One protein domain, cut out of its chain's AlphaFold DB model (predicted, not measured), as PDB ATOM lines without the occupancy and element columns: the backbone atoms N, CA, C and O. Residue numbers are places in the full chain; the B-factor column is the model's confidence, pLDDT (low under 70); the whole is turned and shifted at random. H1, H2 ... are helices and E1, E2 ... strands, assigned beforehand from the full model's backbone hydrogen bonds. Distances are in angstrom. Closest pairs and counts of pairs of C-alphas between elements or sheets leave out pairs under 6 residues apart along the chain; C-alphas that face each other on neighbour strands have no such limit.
ATOM      1  N   VAL A  46     164.125 137.822 123.073       95.94
ATOM      2  CA  VAL A  46     163.666 137.063 121.912       95.94
ATOM      3  C   VAL A  46     163.918 135.593 122.178       95.94
ATOM      4  O   VAL A  46     165.041 135.207 122.494       95.94
ATOM      5  N   ILE A  47     162.884 134.776 122.030       95.62
ATOM      6  CA  ILE A  47     163.012 133.326 122.032       95.62
ATOM      7  C   ILE A  47     163.059 132.889 120.583       95.62
ATOM      8  O   ILE A  47     162.163 133.200 119.798       95.62
ATOM      9  N   THR A  48     164.116 132.176 120.225       93.12
ATOM     10  CA  THR A  48     164.255 131.604 118.886       93.12
ATOM     11  C   THR A  48     164.104 130.090 118.959       93.12
ATOM     12  O   THR A  48     164.695 129.459 119.845       93.12
ATOM     13  N   PRO A  49     163.328 129.484 118.045       89.06
ATOM     14  CA  PRO A  49     163.258 128.043 117.937       89.06
ATOM     15  C   PRO A  49     164.504 127.494 117.258       89.06
ATOM     16  O   PRO A  49     165.157 128.153 116.453       89.06
ATOM     17  N   SER A  50     164.725 126.206 117.477       85.75
ATOM     18  CA  SER A  50     165.578 125.381 116.628       85.75
ATOM     19  C   SER A  50     167.030 125.838 116.448       85.75
ATOM     20  O   SER A  50     167.615 125.646 115.382       85.75
ATOM     21  N   ASN A  51     167.642 126.392 117.493       89.50
ATOM     22  CA  ASN A  51     169.065 126.710 117.469       89.50
ATOM     23  C   ASN A  51     169.896 125.417 117.481       89.50
ATOM     24  O   ASN A  51     169.579 124.516 118.268       89.50
ATOM     25  N   PRO A  52     170.967 125.316 116.672       88.56
ATOM     26  CA  PRO A  52     171.846 124.152 116.677       88.56
ATOM     27  C   PRO A  52     172.482 123.949 118.055       88.56
ATOM     28  O   PRO A  52     173.271 124.779 118.508       88.56
ATOM     29  N   TYR A  53     172.149 122.846 118.723       84.81
ATOM     30  CA  TYR A  53     172.649 122.507 120.050       84.81
ATOM     31  C   TYR A  53     173.380 121.165 120.026       84.81
ATOM     32  O   TYR A  53     172.841 120.139 119.606       84.81
ATOM     33  N   VAL A  54     174.612 121.164 120.530       81.56
ATOM     34  CA  VAL A  54     175.440 119.960 120.642       81.56
ATOM     35  C   VAL A  54     175.432 119.509 122.099       81.56
ATOM     36  O   VAL A  54     176.131 120.077 122.935       81.56
ATOM     37  N   TYR A  55     174.639 118.483 122.420       72.56
ATOM     38  CA  TYR A  55     174.597 117.924 123.777       72.56
ATOM     39  C   TYR A  55     175.836 117.072 124.069       72.56
ATOM     40  O   TYR A  55     176.394 117.096 125.164       72.56
ATOM     41  N   ASN A  56     176.263 116.297 123.074       73.06
ATOM     42  CA  ASN A  56     177.497 115.523 123.075       73.06
ATOM     43  C   ASN A  56     177.936 115.270 121.622       73.06
ATOM     44  O   ASN A  56     177.203 115.591 120.690       73.06
ATOM     45  N   LYS A  57     179.110 114.654 121.423       66.06
ATOM     46  CA  LYS A  57     179.696 114.393 120.089       66.06
ATOM     47  C   LYS A  57     178.815 113.579 119.125       66.06
ATOM     48  O   LYS A  57     179.170 113.454 117.960       66.06
ATOM     49  N   THR A  58     177.731 112.973 119.598       62.72
ATOM     50  CA  THR A  58     176.855 112.083 118.822       62.72
ATOM     51  C   THR A  58     175.399 112.560 118.814       62.72
ATOM     52  O   THR A  58     174.590 112.031 118.059       62.72
ATOM     53  N   TYR A  59     175.050 113.556 119.634       62.94
ATOM     54  CA  TYR A  59     173.688 114.046 119.795       62.94
ATOM     55  C   TYR A  59     173.636 115.550 119.520       62.94
ATOM     56  O   TYR A  59     173.831 116.379 120.417       62.94
ATOM     57  N   GLU A  60     173.380 115.869 118.254       65.50
ATOM     58  CA  GLU A  60     173.034 117.205 117.782       65.50
ATOM     59  C   GLU A  60     171.513 117.296 117.678       65.50
ATOM     60  O   GLU A  60     170.864 116.452 117.056       65.50
ATOM     61  N   HIS A  61     170.934 118.299 118.325       76.25
ATOM     62  CA  HIS A  61     169.504 118.555 118.261       76.25
ATOM     63  C   HIS A  61     169.262 120.053 118.212       76.25
ATOM     64  O   HIS A  61     170.064 120.859 118.667       76.25
ATOM     65  N   ASN A  62     168.113 120.427 117.685       85.88
ATOM     66  CA  ASN A  62     167.661 121.801 117.670       85.88
ATOM     67  C   ASN A  62     167.013 122.133 119.025       85.88
ATOM     68  O   ASN A  62     166.189 121.363 119.531       85.88
ATOM     69  N   GLN A  63     167.419 123.231 119.658       88.88
ATOM     70  CA  GLN A  63     166.923 123.635 120.976       88.88
ATOM     71  C   GLN A  63     166.534 125.119 121.001       88.88
ATOM     72  O   GLN A  63     167.121 125.931 120.280       88.88
ATOM     73  N   PRO A  64     165.542 125.493 121.817       92.25
ATOM     74  CA  PRO A  64     165.150 126.886 121.961       92.25
ATOM     75  C   PRO A  64     166.172 127.660 122.811       92.25
ATOM     76  O   PRO A  64     166.849 127.083 123.665       92.25
ATOM     77  N   SER A  65     166.289 128.970 122.582       94.94
ATOM     78  CA  SER A  65     167.188 129.853 123.345       94.94
ATOM     79  C   SER A  65     166.599 131.251 123.503       94.94
ATOM     80  O   SER A  65     166.036 131.793 122.547       94.94
ATOM     81  N   TYR A  66     166.792 131.848 124.681       97.00
ATOM     82  CA  TYR A  66     166.587 133.273 124.914       97.00
ATOM     83  C   TYR A  66     167.798 134.085 124.453       97.00
ATOM     84  O   TYR A  66     168.949 133.726 124.695       97.00
ATOM     85  N   PHE A  67     167.510 135.234 123.862       96.88
ATOM     86  CA  PHE A  67     168.465 136.284 123.541       96.88
ATOM     87  C   PHE A  67     167.953 137.624 124.057       96.88
ATOM     88  O   PHE A  67     166.742 137.833 124.153       96.88
ATOM     89  N   ILE A  68     168.866 138.544 124.344       96.62
ATOM     90  CA  ILE A  68     168.541 139.954 124.557       96.62
ATOM     91  C   ILE A  68     168.618 140.664 123.208       96.62
ATOM     92  O   ILE A  68     169.618 140.544 122.503       96.62
ATOM     93  N   LEU A  69     167.573 141.404 122.836       93.19
ATOM     94  CA  LEU A  69     167.630 142.295 121.682       93.19
ATOM     95  C   LEU A  69     168.292 143.605 122.114       93.19
ATOM     96  O   LEU A  69     167.669 144.449 122.761       93.19
ATOM     97  N   ALA A  70     169.565 143.760 121.767       86.00
ATOM     98  CA  ALA A  70     170.341 144.943 122.100       86.00
ATOM     99  C   ALA A  70     169.940 146.154 121.240       86.00
ATOM    100  O   ALA A  70     169.360 146.029 120.161       86.00
ATOM    101  N   ALA A  71     170.301 147.357 121.696       81.75
ATOM    102  CA  ALA A  71     169.951 148.618 121.032       81.75
ATOM    103  C   ALA A  71     170.508 148.750 119.598       81.75
ATOM    104  O   ALA A  71     169.992 149.520 118.792       81.75
ATOM    105  N   ASN A  72     171.556 147.992 119.269       84.19
ATOM    106  CA  ASN A  72     172.134 147.900 117.926       84.19
ATOM    107  C   ASN A  72     171.395 146.898 117.010       84.19
ATOM    108  O   ASN A  72     171.893 146.593 115.929       84.19
ATOM    109  N   ASN A  73     170.233 146.386 117.432       84.44
ATOM    110  CA  ASN A  73     169.446 145.348 116.760       84.44
ATOM    111  C   ASN A  73     170.160 143.992 116.621       84.44
ATOM    112  O   ASN A  73     169.802 143.197 115.752       84.44
ATOM    113  N   SER A  74     171.162 143.715 117.456       90.81
ATOM    114  CA  SER A  74     171.787 142.393 117.539       90.81
ATOM    115  C   SER A  74     171.161 141.543 118.647       90.81
ATOM    116  O   SER A  74     170.586 142.069 119.603       90.81
ATOM    117  N   LEU A  75     171.257 140.220 118.493       92.38
ATOM    118  CA  LEU A  75     170.875 139.259 119.522       92.38
ATOM    119  C   LEU A  75     172.097 138.941 120.383       92.38
ATOM    120  O   LEU A  75     173.069 138.356 119.905       92.38
ATOM    121  N   GLU A  76     172.036 139.328 121.650       93.50
ATOM    122  CA  GLU A  76     173.073 139.088 122.650       93.50
ATOM    123  C   GLU A  76     172.670 137.946 123.589       93.50
ATOM    124  O   GLU A  76     171.493 137.604 123.728       93.50
ATOM    125  N   SER A  77     173.658 137.323 124.233       94.25
ATOM    126  CA  SER A  77     173.401 136.213 125.152       94.25
ATOM    127  C   SER A  77     172.576 136.665 126.357       94.25
ATOM    128  O   SER A  77     172.900 137.659 127.001       94.25
ATOM    129  N   ALA A  78     171.573 135.870 126.737       95.56
ATOM    130  CA  ALA A  78     170.819 136.077 127.972       95.56
ATOM    131  C   ALA A  78     171.548 135.550 129.230       95.56
ATOM    132  O   ALA A  78     170.971 135.530 130.313       95.56
ATOM    133  N   ALA A  79     172.808 135.106 129.126       95.81
ATOM    134  CA  ALA A  79     173.542 134.475 130.230       95.81
ATOM    135  C   ALA A  79     173.629 135.350 131.488       95.81
ATOM    136  O   ALA A  79     173.497 134.836 132.596       95.81
ATOM    137  N   ASN A  80     173.829 136.657 131.304       95.06
ATOM    138  CA  ASN A  80     173.933 137.636 132.379       95.06
ATOM    139  C   ASN A  80     173.095 138.860 132.008       95.06
ATOM    140  O   ASN A  80     173.456 139.603 131.098       95.06
ATOM    141  N   ILE A  81     171.986 139.070 132.705       95.50
ATOM    142  CA  ILE A  81     171.073 140.196 132.492       95.50
ATOM    143  C   ILE A  81     171.303 141.199 133.619       95.50
ATOM    144  O   ILE A  81     171.332 140.814 134.784       95.50
ATOM    145  N   VAL A  82     171.453 142.480 133.289       94.75
ATOM    146  CA  VAL A  82     171.563 143.559 134.282       94.75
ATOM    147  C   VAL A  82     170.274 144.369 134.255       94.75
ATOM    148  O   VAL A  82     169.822 144.772 133.182       94.75
ATOM    149  N   LEU A  83     169.660 144.558 135.421       94.69
ATOM    150  CA  LEU A  83     168.398 145.268 135.599       94.69
ATOM    151  C   LEU A  83     168.527 146.298 136.725       94.69
ATOM    152  O   LEU A  83     169.104 145.984 137.755       94.69
ATOM    153  N   PRO A  84     167.934 147.490 136.597       94.31
ATOM    154  CA  PRO A  84     168.007 148.488 137.653       94.31
ATOM    155  C   PRO A  84     167.068 148.163 138.820       94.31
ATOM    156  O   PRO A  84     165.918 147.756 138.622       94.31
ATOM    157  N   ALA A  85     167.522 148.438 140.037       94.12
ATOM    158  CA  ALA A  85     166.686 148.476 141.225       94.12
ATOM    159  C   ALA A  85     165.771 149.712 141.230       94.12
ATOM    160  O   ALA A  85     166.086 150.761 140.666       94.12
ATOM    161  N   HIS A  86     164.633 149.609 141.924       93.06
ATOM    162  CA  HIS A  86     163.729 150.734 142.230       93.06
ATOM    163  C   HIS A  86     163.197 151.498 141.012       93.06
ATOM    164  O   HIS A  86     162.762 152.648 141.112       93.06
ATOM    165  N   ARG A  87     163.209 150.847 139.855       92.06
ATOM    166  CA  ARG A  87     162.783 151.409 138.585       92.06
ATOM    167  C   ARG A  87     161.817 150.447 137.918       92.06
ATOM    168  O   ARG A  87     161.980 149.232 138.012       92.06
ATOM    169  N   GLU A  88     160.810 150.999 137.249       94.81
ATOM    170  CA  GLU A  88     159.919 150.191 136.426       94.81
ATOM    171  C   GLU A  88     160.717 149.533 135.308       94.81
ATOM    172  O   GLU A  88     161.416 150.215 134.556       94.81
ATOM    173  N   ILE A  89     160.589 148.222 135.185       96.50
ATOM    174  CA  ILE A  89     161.137 147.455 134.079       96.50
ATOM    175  C   ILE A  89     159.972 147.055 133.181       96.50
ATOM    176  O   ILE A  89     159.033 146.382 133.609       96.50
ATOM    177  N   VAL A  90     160.048 147.481 131.926       97.00
ATOM    178  CA  VAL A  90     159.139 147.114 130.845       97.00
ATOM    179  C   VAL A  90     159.792 145.965 130.090       97.00
ATOM    180  O   VAL A  90     160.714 146.165 129.296       97.00
ATOM    181  N   LEU A  91     159.337 144.750 130.377       97.62
ATOM    182  CA  LEU A  91     159.827 143.525 129.764       97.62
ATOM    183  C   LEU A  91     158.952 143.156 128.568       97.62
ATOM    184  O   LEU A  91     157.754 142.931 128.713       97.62
ATOM    185  N   THR A  92     159.567 143.060 127.395       96.50
ATOM    186  CA  THR A  92     158.964 142.511 126.180       96.50
ATOM    187  C   THR A  92     159.627 141.179 125.860       96.50
ATOM    188  O   THR A  92     160.849 141.114 125.786       96.50
ATOM    189  N   ILE A  93     158.849 140.125 125.636       96.44
ATOM    190  CA  ILE A  93     159.342 138.830 125.164       96.44
ATOM    191  C   ILE A  93     158.674 138.525 123.829       96.44
ATOM    192  O   ILE A  93     157.451 138.467 123.754       96.44
ATOM    193  N   ILE A  94     159.471 138.343 122.782       94.12
ATOM    194  CA  ILE A  94     159.003 137.924 121.459       94.12
ATOM    195  C   ILE A  94     159.294 136.436 121.324       94.12
ATOM    196  O   ILE A  94     160.459 136.038 121.313       94.12
ATOM    197  N   ASP A  95     158.251 135.619 121.240       92.94
ATOM    198  CA  ASP A  95     158.382 134.170 121.182       92.94
ATOM    199  C   ASP A  95     158.175 133.658 119.755       92.94
ATOM    200  O   ASP A  95     157.046 133.550 119.273       92.94
ATOM    201  N   TYR A  96     159.277 133.358 119.062       91.69
ATOM    202  CA  TYR A  96     159.229 132.719 117.747       91.69
ATOM    203  C   TYR A  96     159.133 131.197 117.826       91.69
ATOM    204  O   TYR A  96     159.029 130.554 116.779       91.69
ATOM    205  N   ASP A  97     159.216 130.604 119.018       87.19
ATOM    206  CA  ASP A  97     159.030 129.169 119.157       87.19
ATOM    207  C   ASP A  97     157.571 128.784 118.906       87.19
ATOM    208  O   ASP A  97     156.668 129.622 118.880       87.19
ATOM    209  N   SER A  98     157.330 127.507 118.637       75.12
ATOM    210  CA  SER A  98     156.012 127.023 118.245       75.12
ATOM    211  C   SER A  98     155.613 125.776 119.017       75.12
ATOM    212  O   SER A  98     156.403 124.854 119.200       75.12
ATOM    213  N   GLY A  99     154.334 125.736 119.389       69.19
ATOM    214  CA  GLY A  99     153.709 124.596 120.048       69.19
ATOM    215  C   GLY A  99     153.872 124.602 121.572       69.19
ATOM    216  O   GLY A  99     154.870 125.082 122.094       69.19
ATOM    217  N   PRO A 100     152.888 124.075 122.314       75.25
ATOM    218  CA  PRO A 100     152.998 123.958 123.761       75.25
ATOM    219  C   PRO A 100     154.142 123.018 124.143       75.25
ATOM    220  O   PRO A 100     154.371 122.004 123.477       75.25
ATOM    221  N   THR A 101     154.802 123.293 125.268       76.50
ATOM    222  CA  THR A 101     155.741 122.340 125.856       76.50
ATOM    223  C   THR A 101     155.006 121.022 126.129       76.50
ATOM    224  O   THR A 101     154.034 121.006 126.892       76.50
ATOM    225  N   PRO A 102     155.464 119.892 125.557       66.56
ATOM    226  CA  PRO A 102     154.737 118.620 125.606       66.56
ATOM    227  C   PRO A 102     154.662 118.024 127.019       66.56
ATOM    228  O   PRO A 102     153.878 117.116 127.273       66.56
ATOM    229  N   ASN A 103     155.470 118.554 127.938       67.25
ATOM    230  CA  ASN A 103     155.633 118.067 129.297       67.25
ATOM    231  C   ASN A 103     154.847 118.887 130.342       67.25
ATOM    232  O   ASN A 103     155.184 118.835 131.529       67.25
ATOM    233  N   ILE A 104     153.730 119.533 129.981       73.31
ATOM    234  CA  ILE A 104     152.841 120.183 130.964       73.31
ATOM    235  C   ILE A 104     151.356 119.858 130.756       73.31
ATOM    236  O   ILE A 104     150.784 120.161 129.712       73.31
ATOM    237  N   GLY A 105     150.699 119.315 131.788       67.44
ATOM    238  CA  GLY A 105     149.255 119.056 131.792       67.44
ATOM    239  C   GLY A 105     148.828 117.773 132.510       67.44
ATOM    240  O   GLY A 105     149.636 117.108 133.147       67.44
ATOM    241  N   ASN A 106     147.538 117.435 132.418       57.72
ATOM    242  CA  ASN A 106     146.887 116.310 133.103       57.72
ATOM    243  C   ASN A 106     147.553 114.955 132.801       57.72
ATOM    244  O   ASN A 106     147.674 114.108 133.679       57.72
ATOM    245  N   THR A 107     148.025 114.758 131.572       56.62
ATOM    246  CA  THR A 107     148.682 113.518 131.131       56.62
ATOM    247  C   THR A 107     150.211 113.593 131.168       56.62
ATOM    248  O   THR A 107     150.877 112.694 130.659       56.62
ATOM    249  N   SER A 108     150.777 114.653 131.754       63.56
ATOM    250  CA  SER A 108     152.209 114.944 131.710       63.56
ATOM    251  C   SER A 108     152.966 114.597 133.004       63.56
ATOM    252  O   SER A 108     152.376 114.405 134.064       63.56
ATOM    253  N   THR A 109     154.301 114.580 132.928       57.88
ATOM    254  CA  THR A 109     155.250 114.469 134.047       57.88
ATOM    255  C   THR A 109     155.201 115.644 135.026       57.88
ATOM    256  O   THR A 109     155.623 115.487 136.169       57.88
ATOM    257  N   SER A 110     154.691 116.806 134.606       59.53
ATOM    258  CA  SER A 110     154.502 117.968 135.473       59.53
ATOM    259  C   SER A 110     153.112 118.579 135.305       59.53
ATOM    260  O   SER A 110     152.696 118.950 134.206       59.53
ATOM    261  N   ASN A 111     152.397 118.700 136.422       59.53
ATOM    262  CA  ASN A 111     151.059 119.287 136.515       59.53
ATOM    263  C   ASN A 111     151.033 120.539 137.412       59.53
ATOM    264  O   ASN A 111     149.968 120.969 137.858       59.53
ATOM    265  N   THR A 112     152.203 121.115 137.710       66.56
ATOM    266  CA  THR A 112     152.284 122.248 138.634       66.56
ATOM    267  C   THR A 112     151.663 123.499 138.010       66.56
ATOM    268  O   THR A 112     151.928 123.846 136.860       66.56
ATOM    269  N   THR A 113     150.849 124.213 138.786       68.12
ATOM    270  CA  THR A 113     150.206 125.457 138.330       68.12
ATOM    271  C   THR A 113     151.135 126.667 138.398       68.12
ATOM    272  O   THR A 113     150.731 127.758 138.018       68.12
ATOM    273  N   ILE A 114     152.370 126.525 138.897       81.12
ATOM    274  CA  ILE A 114     153.274 127.677 139.019       81.12
ATOM    275  C   ILE A 114     153.744 128.168 137.652       81.12
ATOM    276  O   ILE A 114     153.833 129.372 137.448       81.12
ATOM    277  N   PHE A 115     153.936 127.256 136.697       84.88
ATOM    278  CA  PHE A 115     154.357 127.581 135.332       84.88
ATOM    279  C   PHE A 115     153.371 128.503 134.622       84.88
ATOM    280  O   PHE A 115     153.748 129.274 133.752       84.88
ATOM    281  N   THR A 116     152.100 128.422 135.008       86.62
ATOM    282  CA  THR A 116     151.000 129.080 134.312       86.62
ATOM    283  C   THR A 116     150.657 130.424 134.914       86.62
ATOM    284  O   THR A 116     149.905 131.170 134.302       86.62
ATOM    285  N   LYS A 117     151.169 130.743 136.103       92.62
ATOM    286  CA  LYS A 117     150.819 131.961 136.830       92.62
ATOM    287  C   LYS A 117     151.752 133.096 136.470       92.62
ATOM    288  O   LYS A 117     152.964 132.914 136.460       92.62
ATOM    289  N   VAL A 118     151.186 134.278 136.292       96.12
ATOM    290  CA  VAL A 118     151.971 135.505 136.255       96.12
ATOM    291  C   VAL A 118     152.307 135.894 137.694       96.12
ATOM    292  O   VAL A 118     151.421 136.032 138.538       96.12
ATOM    293  N   ILE A 119     153.596 136.016 138.003       97.12
ATOM    294  CA  ILE A 119     154.105 136.293 139.353       97.12
ATOM    295  C   ILE A 119     155.089 137.456 139.272       97.12
ATOM    296  O   ILE A 119     155.879 137.534 138.333       97.12
ATOM    297  N   GLY A 120     155.067 138.343 140.269       96.00
ATOM    298  CA  GLY A 120     156.070 139.404 140.413       96.00
ATOM    299  C   GLY A 120     155.925 140.578 139.443       96.00
ATOM    300  O   GLY A 120     156.802 141.437 139.404       96.00
ATOM    301  N   THR A 121     154.835 140.636 138.677       97.75
ATOM    302  CA  THR A 121     154.526 141.756 137.783       97.75
ATOM    303  C   THR A 121     153.598 142.774 138.447       97.75
ATOM    304  O   THR A 121     152.867 142.476 139.399       97.75
ATOM    305  N   VAL A 122     153.596 144.001 137.931       96.50
ATOM    306  CA  VAL A 122     152.656 145.055 138.322       96.50
ATOM    307  C   VAL A 122     151.231 144.586 138.024       96.50
ATOM    308  O   VAL A 122     150.910 144.183 136.910       96.50
ATOM    309  N   GLY A 123     150.372 144.620 139.043       95.88
ATOM    310  CA  GLY A 123     148.985 144.161 138.939       95.88
ATOM    311  C   GLY A 123     148.810 142.639 138.854       95.88
ATOM    312  O   GLY A 123     147.672 142.188 138.760       95.88
ATOM    313  N   GLY A 124     149.892 141.851 138.906       96.75
ATOM    314  CA  GLY A 124     149.829 140.389 138.788       96.75
ATOM    315  C   GLY A 124     149.333 139.914 137.422       96.75
ATOM    316  O   GLY A 124     148.646 138.896 137.338       96.75
ATOM    317  N   VAL A 125     149.620 140.685 136.371       96.88
ATOM    318  CA  VAL A 125     149.187 140.412 134.998       96.88
ATOM    319  C   VAL A 125     150.320 140.577 133.991       96.88
ATOM    320  O   VAL A 125     151.324 141.240 134.257       96.88
ATOM    321  N   GLU A 126     150.131 139.980 132.823       95.81
ATOM    322  CA  GLU A 126     150.882 140.242 131.600       95.81
ATOM    323  C   GLU A 126     149.915 140.570 130.454       95.81
ATOM    324  O   GLU A 126     148.706 140.321 130.534       95.81
ATOM    325  N   TYR A 127     150.462 141.126 129.379       93.56
ATOM    326  CA  TYR A 127     149.745 141.544 128.182       93.56
ATOM    327  C   TYR A 127     150.266 140.753 126.989       93.56
ATOM    328  O   TYR A 127     151.436 140.867 126.632       93.56
ATOM    329  N   GLN A 128     149.403 139.985 126.339       89.25
ATOM    330  CA  GLN A 128     149.770 139.196 125.170       89.25
ATOM    331  C   GLN A 128     149.216 139.785 123.888       89.25
ATOM    332  O   GLN A 128     148.016 140.042 123.760       89.25
ATOM    333  N   TYR A 129     150.099 139.917 122.910       86.31
ATOM    334  CA  TYR A 129     149.782 140.313 121.551       86.31
ATOM    335  C   TYR A 129     149.954 139.098 120.640       86.31
ATOM    336  O   TYR A 129     151.034 138.515 120.568       86.31
ATOM    337  N   ASN A 130     148.890 138.709 119.936       74.06
ATOM    338  CA  ASN A 130     148.962 137.657 118.924       74.06
ATOM    339  C   ASN A 130     149.692 138.207 117.686       74.06
ATOM    340  O   ASN A 130     149.241 139.192 117.097       74.06
ATOM    341  N   THR A 131     150.832 137.621 117.306       64.38
ATOM    342  CA  THR A 131     151.750 138.254 116.341       64.38
ATOM    343  C   THR A 131     151.480 137.926 114.876       64.38
ATOM    344  O   THR A 131     152.330 138.214 114.038       64.38
ATOM    345  N   THR A 132     150.316 137.389 114.502       57.81
ATOM    346  CA  THR A 132     150.003 137.170 113.072       57.81
ATOM    347  C   THR A 132     149.061 138.206 112.456       57.81
ATOM    348  O   THR A 132     149.028 138.329 111.234       57.81
ATOM    349  N   THR A 133     148.326 138.988 113.253       58.00
ATOM    350  CA  THR A 133     147.459 140.077 112.763       58.00
ATOM    351  C   THR A 133     147.352 141.188 113.808       58.00
ATOM    352  O   THR A 133     146.793 140.982 114.872       58.00
ATOM    353  N   SER A 134     147.856 142.392 113.524       63.03
ATOM    354  CA  SER A 134     147.755 143.547 114.440       63.03
ATOM    355  C   SER A 134     146.493 144.392 114.224       63.03
ATOM    356  O   SER A 134     146.161 145.241 115.052       63.03
ATOM    357  N   LEU A 135     145.781 144.157 113.119       70.81
ATOM    358  CA  LEU A 135     144.657 144.962 112.655       70.81
ATOM    359  C   LEU A 135     143.318 144.341 113.072       70.81
ATOM    360  O   LEU A 135     142.981 143.240 112.643       70.81
ATOM    361  N   ALA A 136     142.539 145.069 113.868       73.69
ATOM    362  CA  ALA A 136     141.170 144.702 114.224       73.69
ATOM    363  C   ALA A 136     140.170 145.149 113.144       73.69
ATOM    364  O   ALA A 136     139.217 144.433 112.838       73.69
ATOM    365  N   SER A 144     141.962 150.397 113.476       79.25
ATOM    366  CA  SER A 144     141.919 149.954 114.871       79.25
ATOM    367  C   SER A 144     142.845 148.762 115.074       79.25
ATOM    368  O   SER A 144     142.846 147.819 114.283       79.25
ATOM    369  N   LEU A 145     143.667 148.824 116.120       77.50
ATOM    370  CA  LEU A 145     144.593 147.753 116.476       77.50
ATOM    371  C   LEU A 145     143.919 146.759 117.417       77.50
ATOM    372  O   LEU A 145     143.095 147.144 118.255       77.50
ATOM    373  N   LEU A 146     144.288 145.483 117.306       76.50
ATOM    374  CA  LEU A 146     143.909 144.502 118.316       76.50
ATOM    375  C   LEU A 146     144.524 144.904 119.658       76.50
ATOM    376  O   LEU A 146     145.710 145.217 119.761       76.50
ATOM    377  N   LYS A 147     143.686 144.911 120.695       81.56
ATOM    378  CA  LYS A 147     144.141 145.104 122.071       81.56
ATOM    379  C   LYS A 147     144.829 143.829 122.558       81.56
ATOM    380  O   LYS A 147     144.413 142.743 122.149       81.56
ATOM    381  N   PRO A 148     145.829 143.942 123.447       87.19
ATOM    382  CA  PRO A 148     146.396 142.762 124.069       87.19
ATOM    383  C   PRO A 148     145.346 142.038 124.906       87.19
ATOM    384  O   PRO A 148     144.444 142.657 125.484       87.19
ATOM    385  N   VAL A 149     145.509 140.727 125.020       87.81
ATOM    386  CA  VAL A 149     144.817 139.939 126.036       87.81
ATOM    387  C   VAL A 149     145.562 140.130 127.352       87.81
ATOM    388  O   VAL A 149     146.774 139.952 127.404       87.81
ATOM    389  N   VAL A 150     144.845 140.512 128.405       92.88
ATOM    390  CA  VAL A 150     145.415 140.655 129.751       92.88
ATOM    391  C   VAL A 150     145.157 139.368 130.515       92.88
ATOM    392  O   VAL A 150     143.997 138.971 130.647       92.88
ATOM    393  N   ILE A 151     146.206 138.724 131.024       91.44
ATOM    394  CA  ILE A 151     146.062 137.489 131.802       91.44
ATOM    395  C   ILE A 151     146.868 137.541 133.097       91.44
ATOM    396  O   ILE A 151     147.932 138.142 133.151       91.44
ATOM    397  N   SER A 152     146.359 136.881 134.136       93.50
ATOM    398  CA  SER A 152     147.085 136.588 135.383       93.50
ATOM    399  C   SER A 152     147.488 135.115 135.492       93.50
ATOM    400  O   SER A 152     148.314 134.735 136.323       93.50
ATOM    401  N   GLN A 153     146.897 134.265 134.652       89.50
ATOM    402  CA  GLN A 153     147.229 132.857 134.544       89.50
ATOM    403  C   GLN A 153     146.886 132.349 133.143       89.50
ATOM    404  O   GLN A 153     145.849 132.706 132.581       89.50
ATOM    405  N   VAL A 154     147.726 131.473 132.601       84.12
ATOM    406  CA  VAL A 154     147.451 130.769 131.353       84.12
ATOM    407  C   VAL A 154     146.274 129.821 131.546       84.12
ATOM    408  O   VAL A 154     146.283 128.947 132.421       84.12
ATOM    409  N   ASN A 155     145.256 129.996 130.709       76.69
ATOM    410  CA  ASN A 155     144.080 129.143 130.723       76.69
ATOM    411  C   ASN A 155     144.406 127.743 130.200       76.69
ATOM    412  O   ASN A 155     145.172 127.551 129.255       76.69
ATOM    413  N   TRP A 156     143.767 126.761 130.823       73.31
ATOM    414  CA  TRP A 156     143.789 125.375 130.385       73.31
ATOM    415  C   TRP A 156     143.032 125.209 129.061       73.31
ATOM    416  O   TRP A 156     141.878 125.630 128.961       73.31
ATOM    417  N   TYR A 157     143.636 124.548 128.067       69.56
ATOM    418  CA  TYR A 157     142.952 124.194 126.817       69.56
ATOM    419  C   TYR A 157     142.400 122.761 126.935       69.56
ATOM    420  O   TYR A 157     143.087 121.772 126.687       69.56
ATOM    421  N   GLY A 158     141.165 122.637 127.432       56.47
ATOM    422  CA  GLY A 158     140.633 121.388 127.990       56.47
ATOM    423  C   GLY A 158     139.996 120.381 127.038       56.47
ATOM    424  O   GLY A 158     138.800 120.129 127.141       56.47
ATOM    425  N   ASN A 159     140.789 119.716 126.198       56.25
ATOM    426  CA  ASN A 159     140.366 118.467 125.544       56.25
ATOM    427  C   ASN A 159     141.085 117.231 126.133       56.25
ATOM    428  O   ASN A 159     141.905 117.353 127.040       56.25
ATOM    429  N   ALA A 160     140.757 116.027 125.643       48.69
ATOM    430  CA  ALA A 160     141.334 114.754 126.106       48.69
ATOM    431  C   ALA A 160     142.858 114.620 125.868       48.69
ATOM    432  O   ALA A 160     143.480 113.710 126.409       48.69
ATOM    433  N   SER A 161     143.449 115.552 125.113       51.44
ATOM    434  CA  SER A 161     144.892 115.717 124.892       51.44
ATOM    435  C   SER A 161     145.432 117.011 125.533       51.44
ATOM    436  O   SER A 161     146.510 117.473 125.171       51.44
ATOM    437  N   GLY A 162     144.644 117.639 126.412       55.53
ATOM    438  CA  GLY A 162     144.817 119.016 126.859       55.53
ATOM    439  C   GLY A 162     146.073 119.222 127.695       55.53
ATOM    440  O   GLY A 162     146.420 118.391 128.535       55.53
ATOM    441  N   GLY A 163     146.718 120.361 127.464       65.56
ATOM    442  CA  GLY A 163     147.860 120.884 128.201       65.56
ATOM    443  C   GLY A 163     147.722 122.398 128.365       65.56
ATOM    444  O   GLY A 163     146.768 123.013 127.875       65.56
ATOM    445  N   TYR A 164     148.677 123.015 129.052       74.50
ATOM    446  CA  TYR A 164     148.800 124.471 129.029       74.50
ATOM    447  C   TYR A 164     149.464 124.899 127.723       74.50
ATOM    448  O   TYR A 164     150.444 124.281 127.310       74.50
ATOM    449  N   ASN A 165     148.960 125.958 127.080       79.50
ATOM    450  CA  ASN A 165     149.572 126.477 125.856       79.50
ATOM    451  C   ASN A 165     150.803 127.346 126.156       79.50
ATOM    452  O   ASN A 165     150.835 128.511 125.788       79.50
ATOM    453  N   ILE A 166     151.763 126.797 126.898       86.94
ATOM    454  CA  ILE A 166     152.970 127.505 127.322       86.94
ATOM    455  C   ILE A 166     154.148 126.936 126.556       86.94
ATOM    456  O   ILE A 166     154.414 125.735 126.635       86.94
ATOM    457  N   THR A 167     154.854 127.796 125.838       89.38
ATOM    458  CA  THR A 167     156.131 127.471 125.198       89.38
ATOM    459  C   THR A 167     157.248 127.561 126.223       89.38
ATOM    460  O   THR A 167     157.888 126.550 126.501       89.38
ATOM    461  N   HIS A 168     157.412 128.724 126.859       92.94
ATOM    462  CA  HIS A 168     158.494 129.009 127.808       92.94
ATOM    463  C   HIS A 168     158.000 129.847 128.987       92.94
ATOM    464  O   HIS A 168     156.856 130.299 129.025       92.94
ATOM    465  N   THR A 169     158.866 130.070 129.969       95.25
ATOM    466  CA  THR A 169     158.686 131.148 130.944       95.25
ATOM    467  C   THR A 169     159.975 131.944 131.067       95.25
ATOM    468  O   THR A 169     161.071 131.408 130.912       95.25
ATOM    469  N   PHE A 170     159.858 133.217 131.429       97.50
ATOM    470  CA  PHE A 170     160.953 133.939 132.061       97.50
ATOM    471  C   PHE A 170     160.693 133.994 133.565       97.50
ATOM    472  O   PHE A 170     159.749 134.648 134.023       97.50
ATOM    473  N   THR A 171     161.502 133.269 134.335       97.88
ATOM    474  CA  THR A 171     161.318 133.128 135.782       97.88
ATOM    475  C   THR A 171     162.568 133.595 136.509       97.88
ATOM    476  O   THR A 171     163.660 133.117 136.214       97.88
ATOM    477  N   ILE A 172     162.414 134.500 137.479       98.00
ATOM    478  CA  ILE A 172     163.497 134.920 138.377       98.00
ATOM    479  C   ILE A 172     163.318 134.207 139.717       98.00
ATOM    480  O   ILE A 172     162.234 134.216 140.312       98.00
ATOM    481  N   LEU A 173     164.402 133.601 140.187       96.88
ATOM    482  CA  LEU A 173     164.494 132.810 141.401       96.88
ATOM    483  C   LEU A 173     165.405 133.510 142.415       96.88
ATOM    484  O   LEU A 173     166.544 133.867 142.108       96.88
ATOM    485  N   ASN A 174     164.930 133.629 143.652       95.62
ATOM    486  CA  ASN A 174     165.747 133.996 144.804       95.62
ATOM    487  C   ASN A 174     165.810 132.811 145.768       95.62
ATOM    488  O   ASN A 174     164.795 132.434 146.348       95.62
ATOM    489  N   SER A 175     166.991 132.207 145.937       91.31
ATOM    490  CA  SER A 175     167.187 131.064 146.845       91.31
ATOM    491  C   SER A 175     166.178 129.921 146.612       91.31
ATOM    492  O   SER A 175     165.653 129.327 147.551       91.31
ATOM    493  N   GLY A 176     165.864 129.642 145.341       87.19
ATOM    494  CA  GLY A 176     164.896 128.620 144.926       87.19
ATOM    495  C   GLY A 176     163.422 129.043 144.986       87.19
ATOM    496  O   GLY A 176     162.559 128.278 144.562       87.19
ATOM    497  N   GLN A 177     163.109 130.246 145.472       92.88
ATOM    498  CA  GLN A 177     161.753 130.797 145.449       92.88
ATOM    499  C   GLN A 177     161.514 131.600 144.173       92.88
ATOM    500  O   GLN A 177     162.317 132.458 143.814       92.88
ATOM    501  N   VAL A 178     160.380 131.354 143.520       95.38
ATOM    502  CA  VAL A 178     159.930 132.133 142.361       95.38
ATOM    503  C   VAL A 178     159.486 133.517 142.827       95.38
ATOM    504  O   VAL A 178     158.498 133.636 143.552       95.38
ATOM    505  N   ILE A 179     160.208 134.551 142.396       96.56
ATOM    506  CA  ILE A 179     159.862 135.955 142.673       96.56
ATOM    507  C   ILE A 179     159.267 136.658 141.452       96.56
ATOM    508  O   ILE A 179     158.482 137.586 141.616       96.56
ATOM    509  N   VAL A 180     159.590 136.187 140.245       97.50
ATOM    510  CA  VAL A 180     158.964 136.599 138.982       97.50
ATOM    511  C   VAL A 180     158.696 135.347 138.159       97.50
ATOM    512  O   VAL A 180     159.561 134.479 138.099       97.50
ATOM    513  N   ASN A 181     157.532 135.253 137.521       97.38
ATOM    514  CA  ASN A 181     157.227 134.231 136.520       97.38
ATOM    515  C   ASN A 181     156.345 134.837 135.434       97.38
ATOM    516  O   ASN A 181     155.274 135.356 135.742       97.38
ATOM    517  N   ILE A 182     156.803 134.769 134.189       97.12
ATOM    518  CA  ILE A 182     156.113 135.332 133.026       97.12
ATOM    519  C   ILE A 182     156.038 134.228 131.966       97.12
ATOM    520  O   ILE A 182     157.058 133.945 131.330       97.12
ATOM    521  N   PRO A 183     154.898 133.530 131.833       94.19
ATOM    522  CA  PRO A 183     154.702 132.537 130.785       94.19
ATOM    523  C   PRO A 183     154.656 133.165 129.387       94.19
ATOM    524  O   PRO A 183     154.210 134.291 129.188       94.19
ATOM    525  N   THR A 184     155.106 132.411 128.390       91.38
ATOM    526  CA  THR A 184     155.050 132.806 126.980       91.38
ATOM    527  C   THR A 184     154.329 131.758 126.150       91.38
ATOM    528  O   THR A 184     154.138 130.610 126.565       91.38
ATOM    529  N   PHE A 185     153.879 132.198 124.977       86.75
ATOM    530  CA  PHE A 185     153.070 131.426 124.048       86.75
ATOM    531  C   PHE A 185     153.720 131.536 122.679       86.75
ATOM    532  O   PHE A 185     154.045 132.640 122.237       86.75
ATOM    533  N   GLY A 186     153.870 130.409 121.994       83.38
ATOM    534  CA  GLY A 186     154.517 130.397 120.691       83.38
ATOM    535  C   GLY A 186     153.808 131.295 119.684       83.38
ATOM    536  O   GLY A 186     152.581 131.255 119.565       83.38
ATOM    537  N   GLY A 187     154.578 132.110 118.963       83.38
ATOM    538  CA  GLY A 187     154.052 133.076 118.001       83.38
ATOM    539  C   GLY A 187     153.302 134.238 118.654       83.38
ATOM    540  O   GLY A 187     152.289 134.693 118.116       83.38
ATOM    541  N   THR A 188     153.755 134.696 119.823       87.44
ATOM    542  CA  THR A 188     153.198 135.878 120.492       87.44
ATOM    543  C   THR A 188     154.287 136.827 120.978       87.44
ATOM    544  O   THR A 188     155.456 136.462 121.118       87.44
ATOM    545  N   THR A 189     153.880 138.064 121.260       91.75
ATOM    546  CA  THR A 189     154.676 139.016 122.028       91.75
ATOM    547  C   THR A 189     154.021 139.194 123.390       91.75
ATOM    548  O   THR A 189     152.885 139.668 123.476       91.75
ATOM    549  N   THR A 190     154.748 138.858 124.450       93.88
ATOM    550  CA  THR A 190     154.352 139.110 125.837       93.88
ATOM    551  C   THR A 190     154.971 140.417 126.313       93.88
ATOM    552  O   THR A 190     156.162 140.656 126.130       93.88
ATOM    553  N   LEU A 191     154.172 141.265 126.948       95.44
ATOM    554  CA  LEU A 191     154.604 142.481 127.622       95.44
ATOM    555  C   LEU A 191     154.244 142.377 129.105       95.44
ATOM    556  O   LEU A 191     153.103 142.077 129.458       95.44
ATOM    557  N   ALA A 192     155.201 142.658 129.977       97.62
ATOM    558  CA  ALA A 192     155.018 142.666 131.420       97.62
ATOM    559  C   ALA A 192     155.751 143.855 132.045       97.62
ATOM    560  O   ALA A 192     156.791 144.296 131.560       97.62
ATOM    561  N   TYR A 193     155.208 144.350 133.150       97.94
ATOM    562  CA  TYR A 193     155.810 145.418 133.940       97.94
ATOM    563  C   TYR A 193     156.238 144.831 135.275       97.94
ATOM    564  O   TYR A 193     155.463 144.094 135.884       97.94
ATOM    565  N   LEU A 194     157.438 145.134 135.750       96.00
ATOM    566  CA  LEU A 194     157.952 144.607 137.016       96.00
ATOM    567  C   LEU A 194     158.802 145.641 137.758       96.00
ATOM    568  O   LEU A 194     159.365 146.551 137.155       96.00
ATOM    569  N   TYR A 195     158.872 145.490 139.081       95.69
ATOM    570  CA  TYR A 195     159.712 146.296 139.968       95.69
ATOM    571  C   TYR A 195     160.572 145.368 140.818       95.69
ATOM    572  O   TYR A 195     160.052 144.564 141.594       95.69
ATOM    573  N   LEU A 196     161.890 145.513 140.704       95.50
ATOM    574  CA  LEU A 196     162.849 144.819 141.555       95.50
ATOM    575  C   LEU A 196     163.368 145.818 142.592       95.50
ATOM    576  O   LEU A 196     164.046 146.783 142.261       95.50
ATOM    577  N   ASN A 197     162.992 145.622 143.856       93.62
ATOM    578  CA  ASN A 197     163.331 146.551 144.944       93.62
ATOM    579  C   ASN A 197     164.558 146.130 145.752       93.62
ATOM    580  O   ASN A 197     165.007 146.883 146.606       93.62
ATOM    581  N   ASN A 198     165.066 144.922 145.534       95.06
ATOM    582  CA  ASN A 198     166.220 144.418 146.257       95.06
ATOM    583  C   ASN A 198     167.363 144.242 145.265       95.06
ATOM    584  O   ASN A 198     167.229 143.483 144.300       95.06
ATOM    585  N   THR A 199     168.471 144.927 145.517       96.25
ATOM    586  CA  THR A 199     169.714 144.714 144.780       96.25
ATOM    587  C   THR A 199     170.288 143.335 145.095       96.25
ATOM    588  O   THR A 199     170.009 142.747 146.144       96.25
ATOM    589  N   GLY A 200     171.077 142.794 144.172       95.81
ATOM    590  CA  GLY A 200     171.724 141.496 144.335       95.81
ATOM    591  C   GLY A 200     171.743 140.666 143.060       95.81
ATOM    592  O   GLY A 200     171.348 141.115 141.988       95.81
ATOM    593  N   THR A 201     172.219 139.432 143.187       96.81
ATOM    594  CA  THR A 201     172.291 138.478 142.079       96.81
ATOM    595  C   THR A 201     171.258 137.380 142.275       96.81
ATOM    596  O   THR A 201     171.193 136.746 143.328       96.81
ATOM    597  N   TYR A 202     170.475 137.144 141.234       97.81
ATOM    598  CA  TYR A 202     169.406 136.164 141.164       97.81
ATOM    599  C   TYR A 202     169.687 135.178 140.037       97.81
ATOM    600  O   TYR A 202     170.416 135.478 139.089       97.81
ATOM    601  N   THR A 203     169.064 134.010 140.106       97.81
ATOM    602  CA  THR A 203     169.037 133.086 138.970       97.81
ATOM    603  C   THR A 203     167.814 133.403 138.131       97.81
ATOM    604  O   THR A 203     166.728 133.570 138.681       97.81
ATOM    605  N   TRP A 204     167.961 133.445 136.810       97.38
ATOM    606  CA  TRP A 204     166.812 133.319 135.923       97.38
ATOM    607  C   TRP A 204     166.842 131.968 135.221       97.38
ATOM    608  O   TRP A 204     167.904 131.402 134.943       97.38
ATOM    609  N   GLN A 205     165.663 131.423 134.964       95.75
ATOM    610  CA  GLN A 205     165.516 130.129 134.324       95.75
ATOM    611  C   GLN A 205     164.155 130.048 133.635       95.75
ATOM    612  O   GLN A 205     163.157 130.527 134.169       95.75
ATOM    613  N   CYS A 206     164.099 129.416 132.466       94.25
ATOM    614  CA  CYS A 206     162.846 128.896 131.951       94.25
ATOM    615  C   CYS A 206     162.383 127.793 132.893       94.25
ATOM    616  O   CYS A 206     163.056 126.786 133.097       94.25
ATOM    617  N   TYR A 207     161.246 128.003 133.528       90.75
ATOM    618  CA  TYR A 207     160.725 127.125 134.559       90.75
ATOM    619  C   TYR A 207     159.658 126.194 133.994       90.75
ATOM    620  O   TYR A 207     158.735 125.801 134.689       90.75
ATOM    621  N   VAL A 208     159.795 125.832 132.721       88.88
ATOM    622  CA  VAL A 208     158.946 124.889 131.999       88.88
ATOM    623  C   VAL A 208     159.848 123.846 131.332       88.88
ATOM    624  O   VAL A 208     160.859 124.228 130.757       88.88
ATOM    625  N   PRO A 209     159.531 122.539 131.389       88.25
ATOM    626  CA  PRO A 209     160.382 121.469 130.843       88.25
ATOM    627  C   PRO A 209     160.432 121.410 129.298       88.25
ATOM    628  O   PRO A 209     159.959 120.445 128.689       88.25
ATOM    629  N   CYS A 210     161.010 122.431 128.661       87.56
ATOM    630  CA  CYS A 210     161.042 122.640 127.207       87.56
ATOM    631  C   CYS A 210     162.376 122.265 126.527       87.56
ATOM    632  O   CYS A 210     162.577 122.534 125.343       87.56
ATOM    633  N   GLY A 211     163.297 121.642 127.260       88.06
ATOM    634  CA  GLY A 211     164.560 121.133 126.732       88.06
ATOM    635  C   GLY A 211     164.430 119.782 126.030       88.06
ATOM    636  O   GLY A 211     163.417 119.451 125.415       88.06
ATOM    637  N   LEU A 212     165.466 118.948 126.139       86.25
ATOM    638  CA  LEU A 212     165.465 117.612 125.535       86.25
ATOM    639  C   LEU A 212     164.424 116.710 126.209       86.25
ATOM    640  O   LEU A 212     164.650 116.178 127.294       86.25
ATOM    641  N   SER A 213     163.281 116.503 125.557       79.25
ATOM    642  CA  SER A 213     162.144 115.756 126.116       79.25
ATOM    643  C   SER A 213     162.491 114.315 126.510       79.25
ATOM    644  O   SER A 213     162.017 113.825 127.533       79.25
ATOM    645  N   ALA A 214     163.374 113.658 125.753       78.50
ATOM    646  CA  ALA A 214     163.847 112.301 126.029       78.50
ATOM    647  C   ALA A 214     164.833 112.207 127.213       78.50
ATOM    648  O   ALA A 214     165.165 111.103 127.644       78.50
ATOM    649  N   VAL A 215     165.320 113.338 127.742       78.88
ATOM    650  CA  VAL A 215     166.363 113.384 128.775       78.88
ATOM    651  C   VAL A 215     165.890 114.227 129.960       78.88
ATOM    652  O   VAL A 215     165.665 115.432 129.853       78.88
ATOM    653  N   ASN A 216     165.754 113.591 131.127       81.50
ATOM    654  CA  ASN A 216     165.262 114.227 132.357       81.50
ATOM    655  C   ASN A 216     163.897 114.935 132.186       81.50
ATOM    656  O   ASN A 216     163.673 116.025 132.709       81.50
ATOM    657  N   GLY A 217     163.001 114.347 131.384       79.25
ATOM    658  CA  GLY A 217     161.639 114.849 131.189       79.25
ATOM    659  C   GLY A 217     161.555 116.277 130.645       79.25
ATOM    660  O   GLY A 217     160.603 116.973 130.976       79.25
ATOM    661  N   GLY A 218     162.548 116.727 129.865       84.50
ATOM    662  CA  GLY A 218     162.600 118.082 129.307       84.50
ATOM    663  C   GLY A 218     163.382 119.105 130.137       84.50
ATOM    664  O   GLY A 218     163.478 120.248 129.715       84.50
ATOM    665  N   TRP A 219     163.981 118.730 131.272       88.00
ATOM    666  CA  TRP A 219     164.791 119.632 132.116       88.00
ATOM    667  C   TRP A 219     166.292 119.624 131.792       88.00
ATOM    668  O   TRP A 219     167.110 120.015 132.620       88.00
ATOM    669  N   SER A 220     166.688 119.140 130.620       88.62
ATOM    670  CA  SER A 220     168.092 119.060 130.199       88.62
ATOM    671  C   SER A 220     168.326 119.807 128.884       88.62
ATOM    672  O   SER A 220     167.396 120.362 128.302       88.62
ATOM    673  N   GLY A 221     169.569 119.841 128.404       89.81
ATOM    674  CA  GLY A 221     169.910 120.562 127.178       89.81
ATOM    675  C   GLY A 221     169.933 122.068 127.422       89.81
ATOM    676  O   GLY A 221     170.619 122.534 128.336       89.81
ATOM    677  N   ALA A 222     169.150 122.826 126.649       91.12
ATOM    678  CA  ALA A 222     169.049 124.280 126.803       91.12
ATOM    679  C   ALA A 222     168.702 124.702 128.242       91.12
ATOM    680  O   ALA A 222     169.254 125.679 128.745       91.12
ATOM    681  N   MET A 223     167.873 123.917 128.937       92.12
ATOM    682  CA  MET A 223     167.411 124.179 130.312       92.12
ATOM    683  C   MET A 223     168.515 124.247 131.359       92.12
ATOM    684  O   MET A 223     168.339 124.871 132.400       92.12
ATOM    685  N   THR A 224     169.642 123.590 131.095       91.50
ATOM    686  CA  THR A 224     170.811 123.546 131.983       91.50
ATOM    687  C   THR A 224     172.002 124.302 131.404       91.50
ATOM    688  O   THR A 224     173.085 124.263 131.982       91.50
ATOM    689  N   THR A 225     171.831 124.955 130.253       93.19
ATOM    690  CA  THR A 225     172.914 125.644 129.550       93.19
ATOM    691  C   THR A 225     172.772 127.145 129.742       93.19
ATOM    692  O   THR A 225     171.801 127.761 129.301       93.19
ATOM    693  N   VAL A 226     173.758 127.741 130.411       94.69
ATOM    694  CA  VAL A 226     173.794 129.183 130.660       94.69
ATOM    695  C   VAL A 226     173.772 129.947 129.335       94.69
ATOM    696  O   VAL A 226     174.492 129.611 128.395       94.69
ATOM    697  N   GLY A 227     172.917 130.966 129.257       92.00
ATOM    698  CA  GLY A 227     172.693 131.765 128.056       92.00
ATOM    699  C   GLY A 227     171.688 131.180 127.072       92.00
ATOM    700  O   GLY A 227     171.381 131.861 126.102       92.00
ATOM    701  N   TRP A 228     171.170 129.974 127.329       94.62
ATOM    702  CA  TRP A 228     170.088 129.379 126.547       94.62
ATOM    703  C   TRP A 228     168.750 129.600 127.241       94.62
ATOM    704  O   TRP A 228     168.014 130.522 126.909       94.62
ATOM    705  N   MET A 229     168.455 128.784 128.252       95.94
ATOM    706  CA  MET A 229     167.209 128.841 129.023       95.94
ATOM    707  C   MET A 229     167.462 129.077 130.514       95.94
ATOM    708  O   MET A 229     166.580 128.863 131.341       95.94
ATOM    709  N   THR A 230     168.671 129.498 130.881       97.38
ATOM    710  CA  THR A 230     169.022 129.878 132.250       97.38
ATOM    711  C   THR A 230     170.209 130.835 132.270       97.38
ATOM    712  O   THR A 230     170.988 130.904 131.316       97.38
ATOM    713  N   GLY A 231     170.368 131.570 133.365       97.19
ATOM    714  CA  GLY A 231     171.498 132.453 133.601       97.19
ATOM    715  C   GLY A 231     171.340 133.237 134.899       97.19
ATOM    716  O   GLY A 231     170.648 132.813 135.828       97.19
ATOM    717  N   THR A 232     171.990 134.394 134.964       97.62
ATOM    718  CA  THR A 232     171.950 135.288 136.122       97.62
ATOM    719  C   THR A 232     171.246 136.601 135.794       97.62
ATOM    720  O   THR A 232     171.333 137.111 134.677       97.62
ATOM    721  N   VAL A 233     170.514 137.131 136.769       97.56
ATOM    722  CA  VAL A 233     170.008 138.506 136.772       97.56
ATOM    723  C   VAL A 233     170.735 139.246 137.883       97.56
ATOM    724  O   VAL A 233     170.641 138.862 139.047       97.56
ATOM    725  N   VAL A 234     171.455 140.304 137.538       97.19
ATOM    726  CA  VAL A 234     172.047 141.241 138.491       97.19
ATOM    727  C   VAL A 234     171.126 142.447 138.594       97.19
ATOM    728  O   VAL A 234     170.752 143.018 137.571       97.19
ATOM    729  N   VAL A 235     170.747 142.801 139.820       96.00
ATOM    730  CA  VAL A 235     169.937 143.981 140.125       96.00
ATOM    731  C   VAL A 235     170.794 145.001 140.865       96.00
ATOM    732  O   VAL A 235     171.266 144.689 141.965       96.00
ATOM    733  N   ASP A 236     170.981 146.187 140.286       90.06
ATOM    734  CA  ASP A 236     171.838 147.264 140.810       90.06
ATOM    735  C   ASP A 236     171.186 148.657 140.847       90.06
ATOM    736  O   ASP A 236     170.224 148.925 140.094       90.06
TER     737      ASP A 236
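Overview. This is residues 46 to 136 and 144 to 236 of the 236 residues of an uncharacterized protein of Thermoplasma sp. Kam2015 (UniProt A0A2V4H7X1). Two strongly twisted sheets stand partly face to face as a sandwich, with the long hairpin E1 E2 in the larger sheet and the short helix H1 only grazing both sheets. Long loops, residues 96 to 125, 152 to 168 and 206 to 220, make much of the rest. The printed part has 184 residues, with named elements in the order E1 to E11, H1, E12; the class is mostly strand, though under half of the residues are in named elements. Both sheets are mixed, in the orders E3 E2 E1 E5 E10 E6 E7 and E4 E12 E11 E8 E9. The whole is compact, with a radius of gyration of the C-alphas of 16.1 A and spans of 45 by 38 by 33 A.

Arrangement. E1, residues 46 to 56, E2, residues 59 to 69, and E3, residues 75 to 77, form a meander, each strand the antiparallel neighbour of the one before; N 53 and O 61 are 2.9 A apart, N 76 and O 68 2.8 A. E1 is parallel to E5, residues 88 to 95, with N 47 and O 94 at 2.8 A. E5 is antiparallel to E10, residues 188 to 195, with N 91 and O 192 at 2.8 A. E10 is antiparallel to E6, residues 126 to 130, with N 127 and O 191 at 2.8 A, and E6 to the edge strand E7, residues 149 to 151, with N 128 and O 149 at 2.8 A. In the other sheet, E4, residues 80 to 83, is parallel to E12, residues 230 to 235, with N 81 and O 232 at 2.9 A. E12 is antiparallel to E11, residues 200 to 205, with N 202 and O 233 at 2.8 A. E8, residues 169 to 174, is antiparallel to E11, with N 173 and O 203 at 2.8 A, and forms a hairpin with E9, residues 177 to 183, with N 172 and O 180 at 2.9 A. The sheets' facing parts are 10.2 A centre to centre, their strands at 34 degrees. H1, residues 221 to 224, is too short for an O i to N i+4 pair; its closest C-alphas to E2 are Ala 222 and Gln 63, 6.2 A.

Along the chain. E1 begins at C-alpha 46, (163.666, 137.063, 121.912), and is 25.6 A long; it bends by 67 degrees at residue 49. E2 is 29.0 A long and bends by 50 degrees at residue 62. E5 is 22.2 A and E10 23.0 A long. E12 ends at C-alpha 235, (169.937, 143.981, 140.125).

Size, cuts and confidence. The C-alphas farthest apart, those of Lys 57 and Ser 144, are 52.1 A apart. Residues 137 to 143 are not printed, and C-alphas 136 and 144 are 5.3 A apart across this cut. The links E5 to E6, E7 to E8 and E11 to H1 are long. The mean pLDDT of the printed part is 86.0; 27 residues are under 70, among them 105 to 113 and 157 to 163.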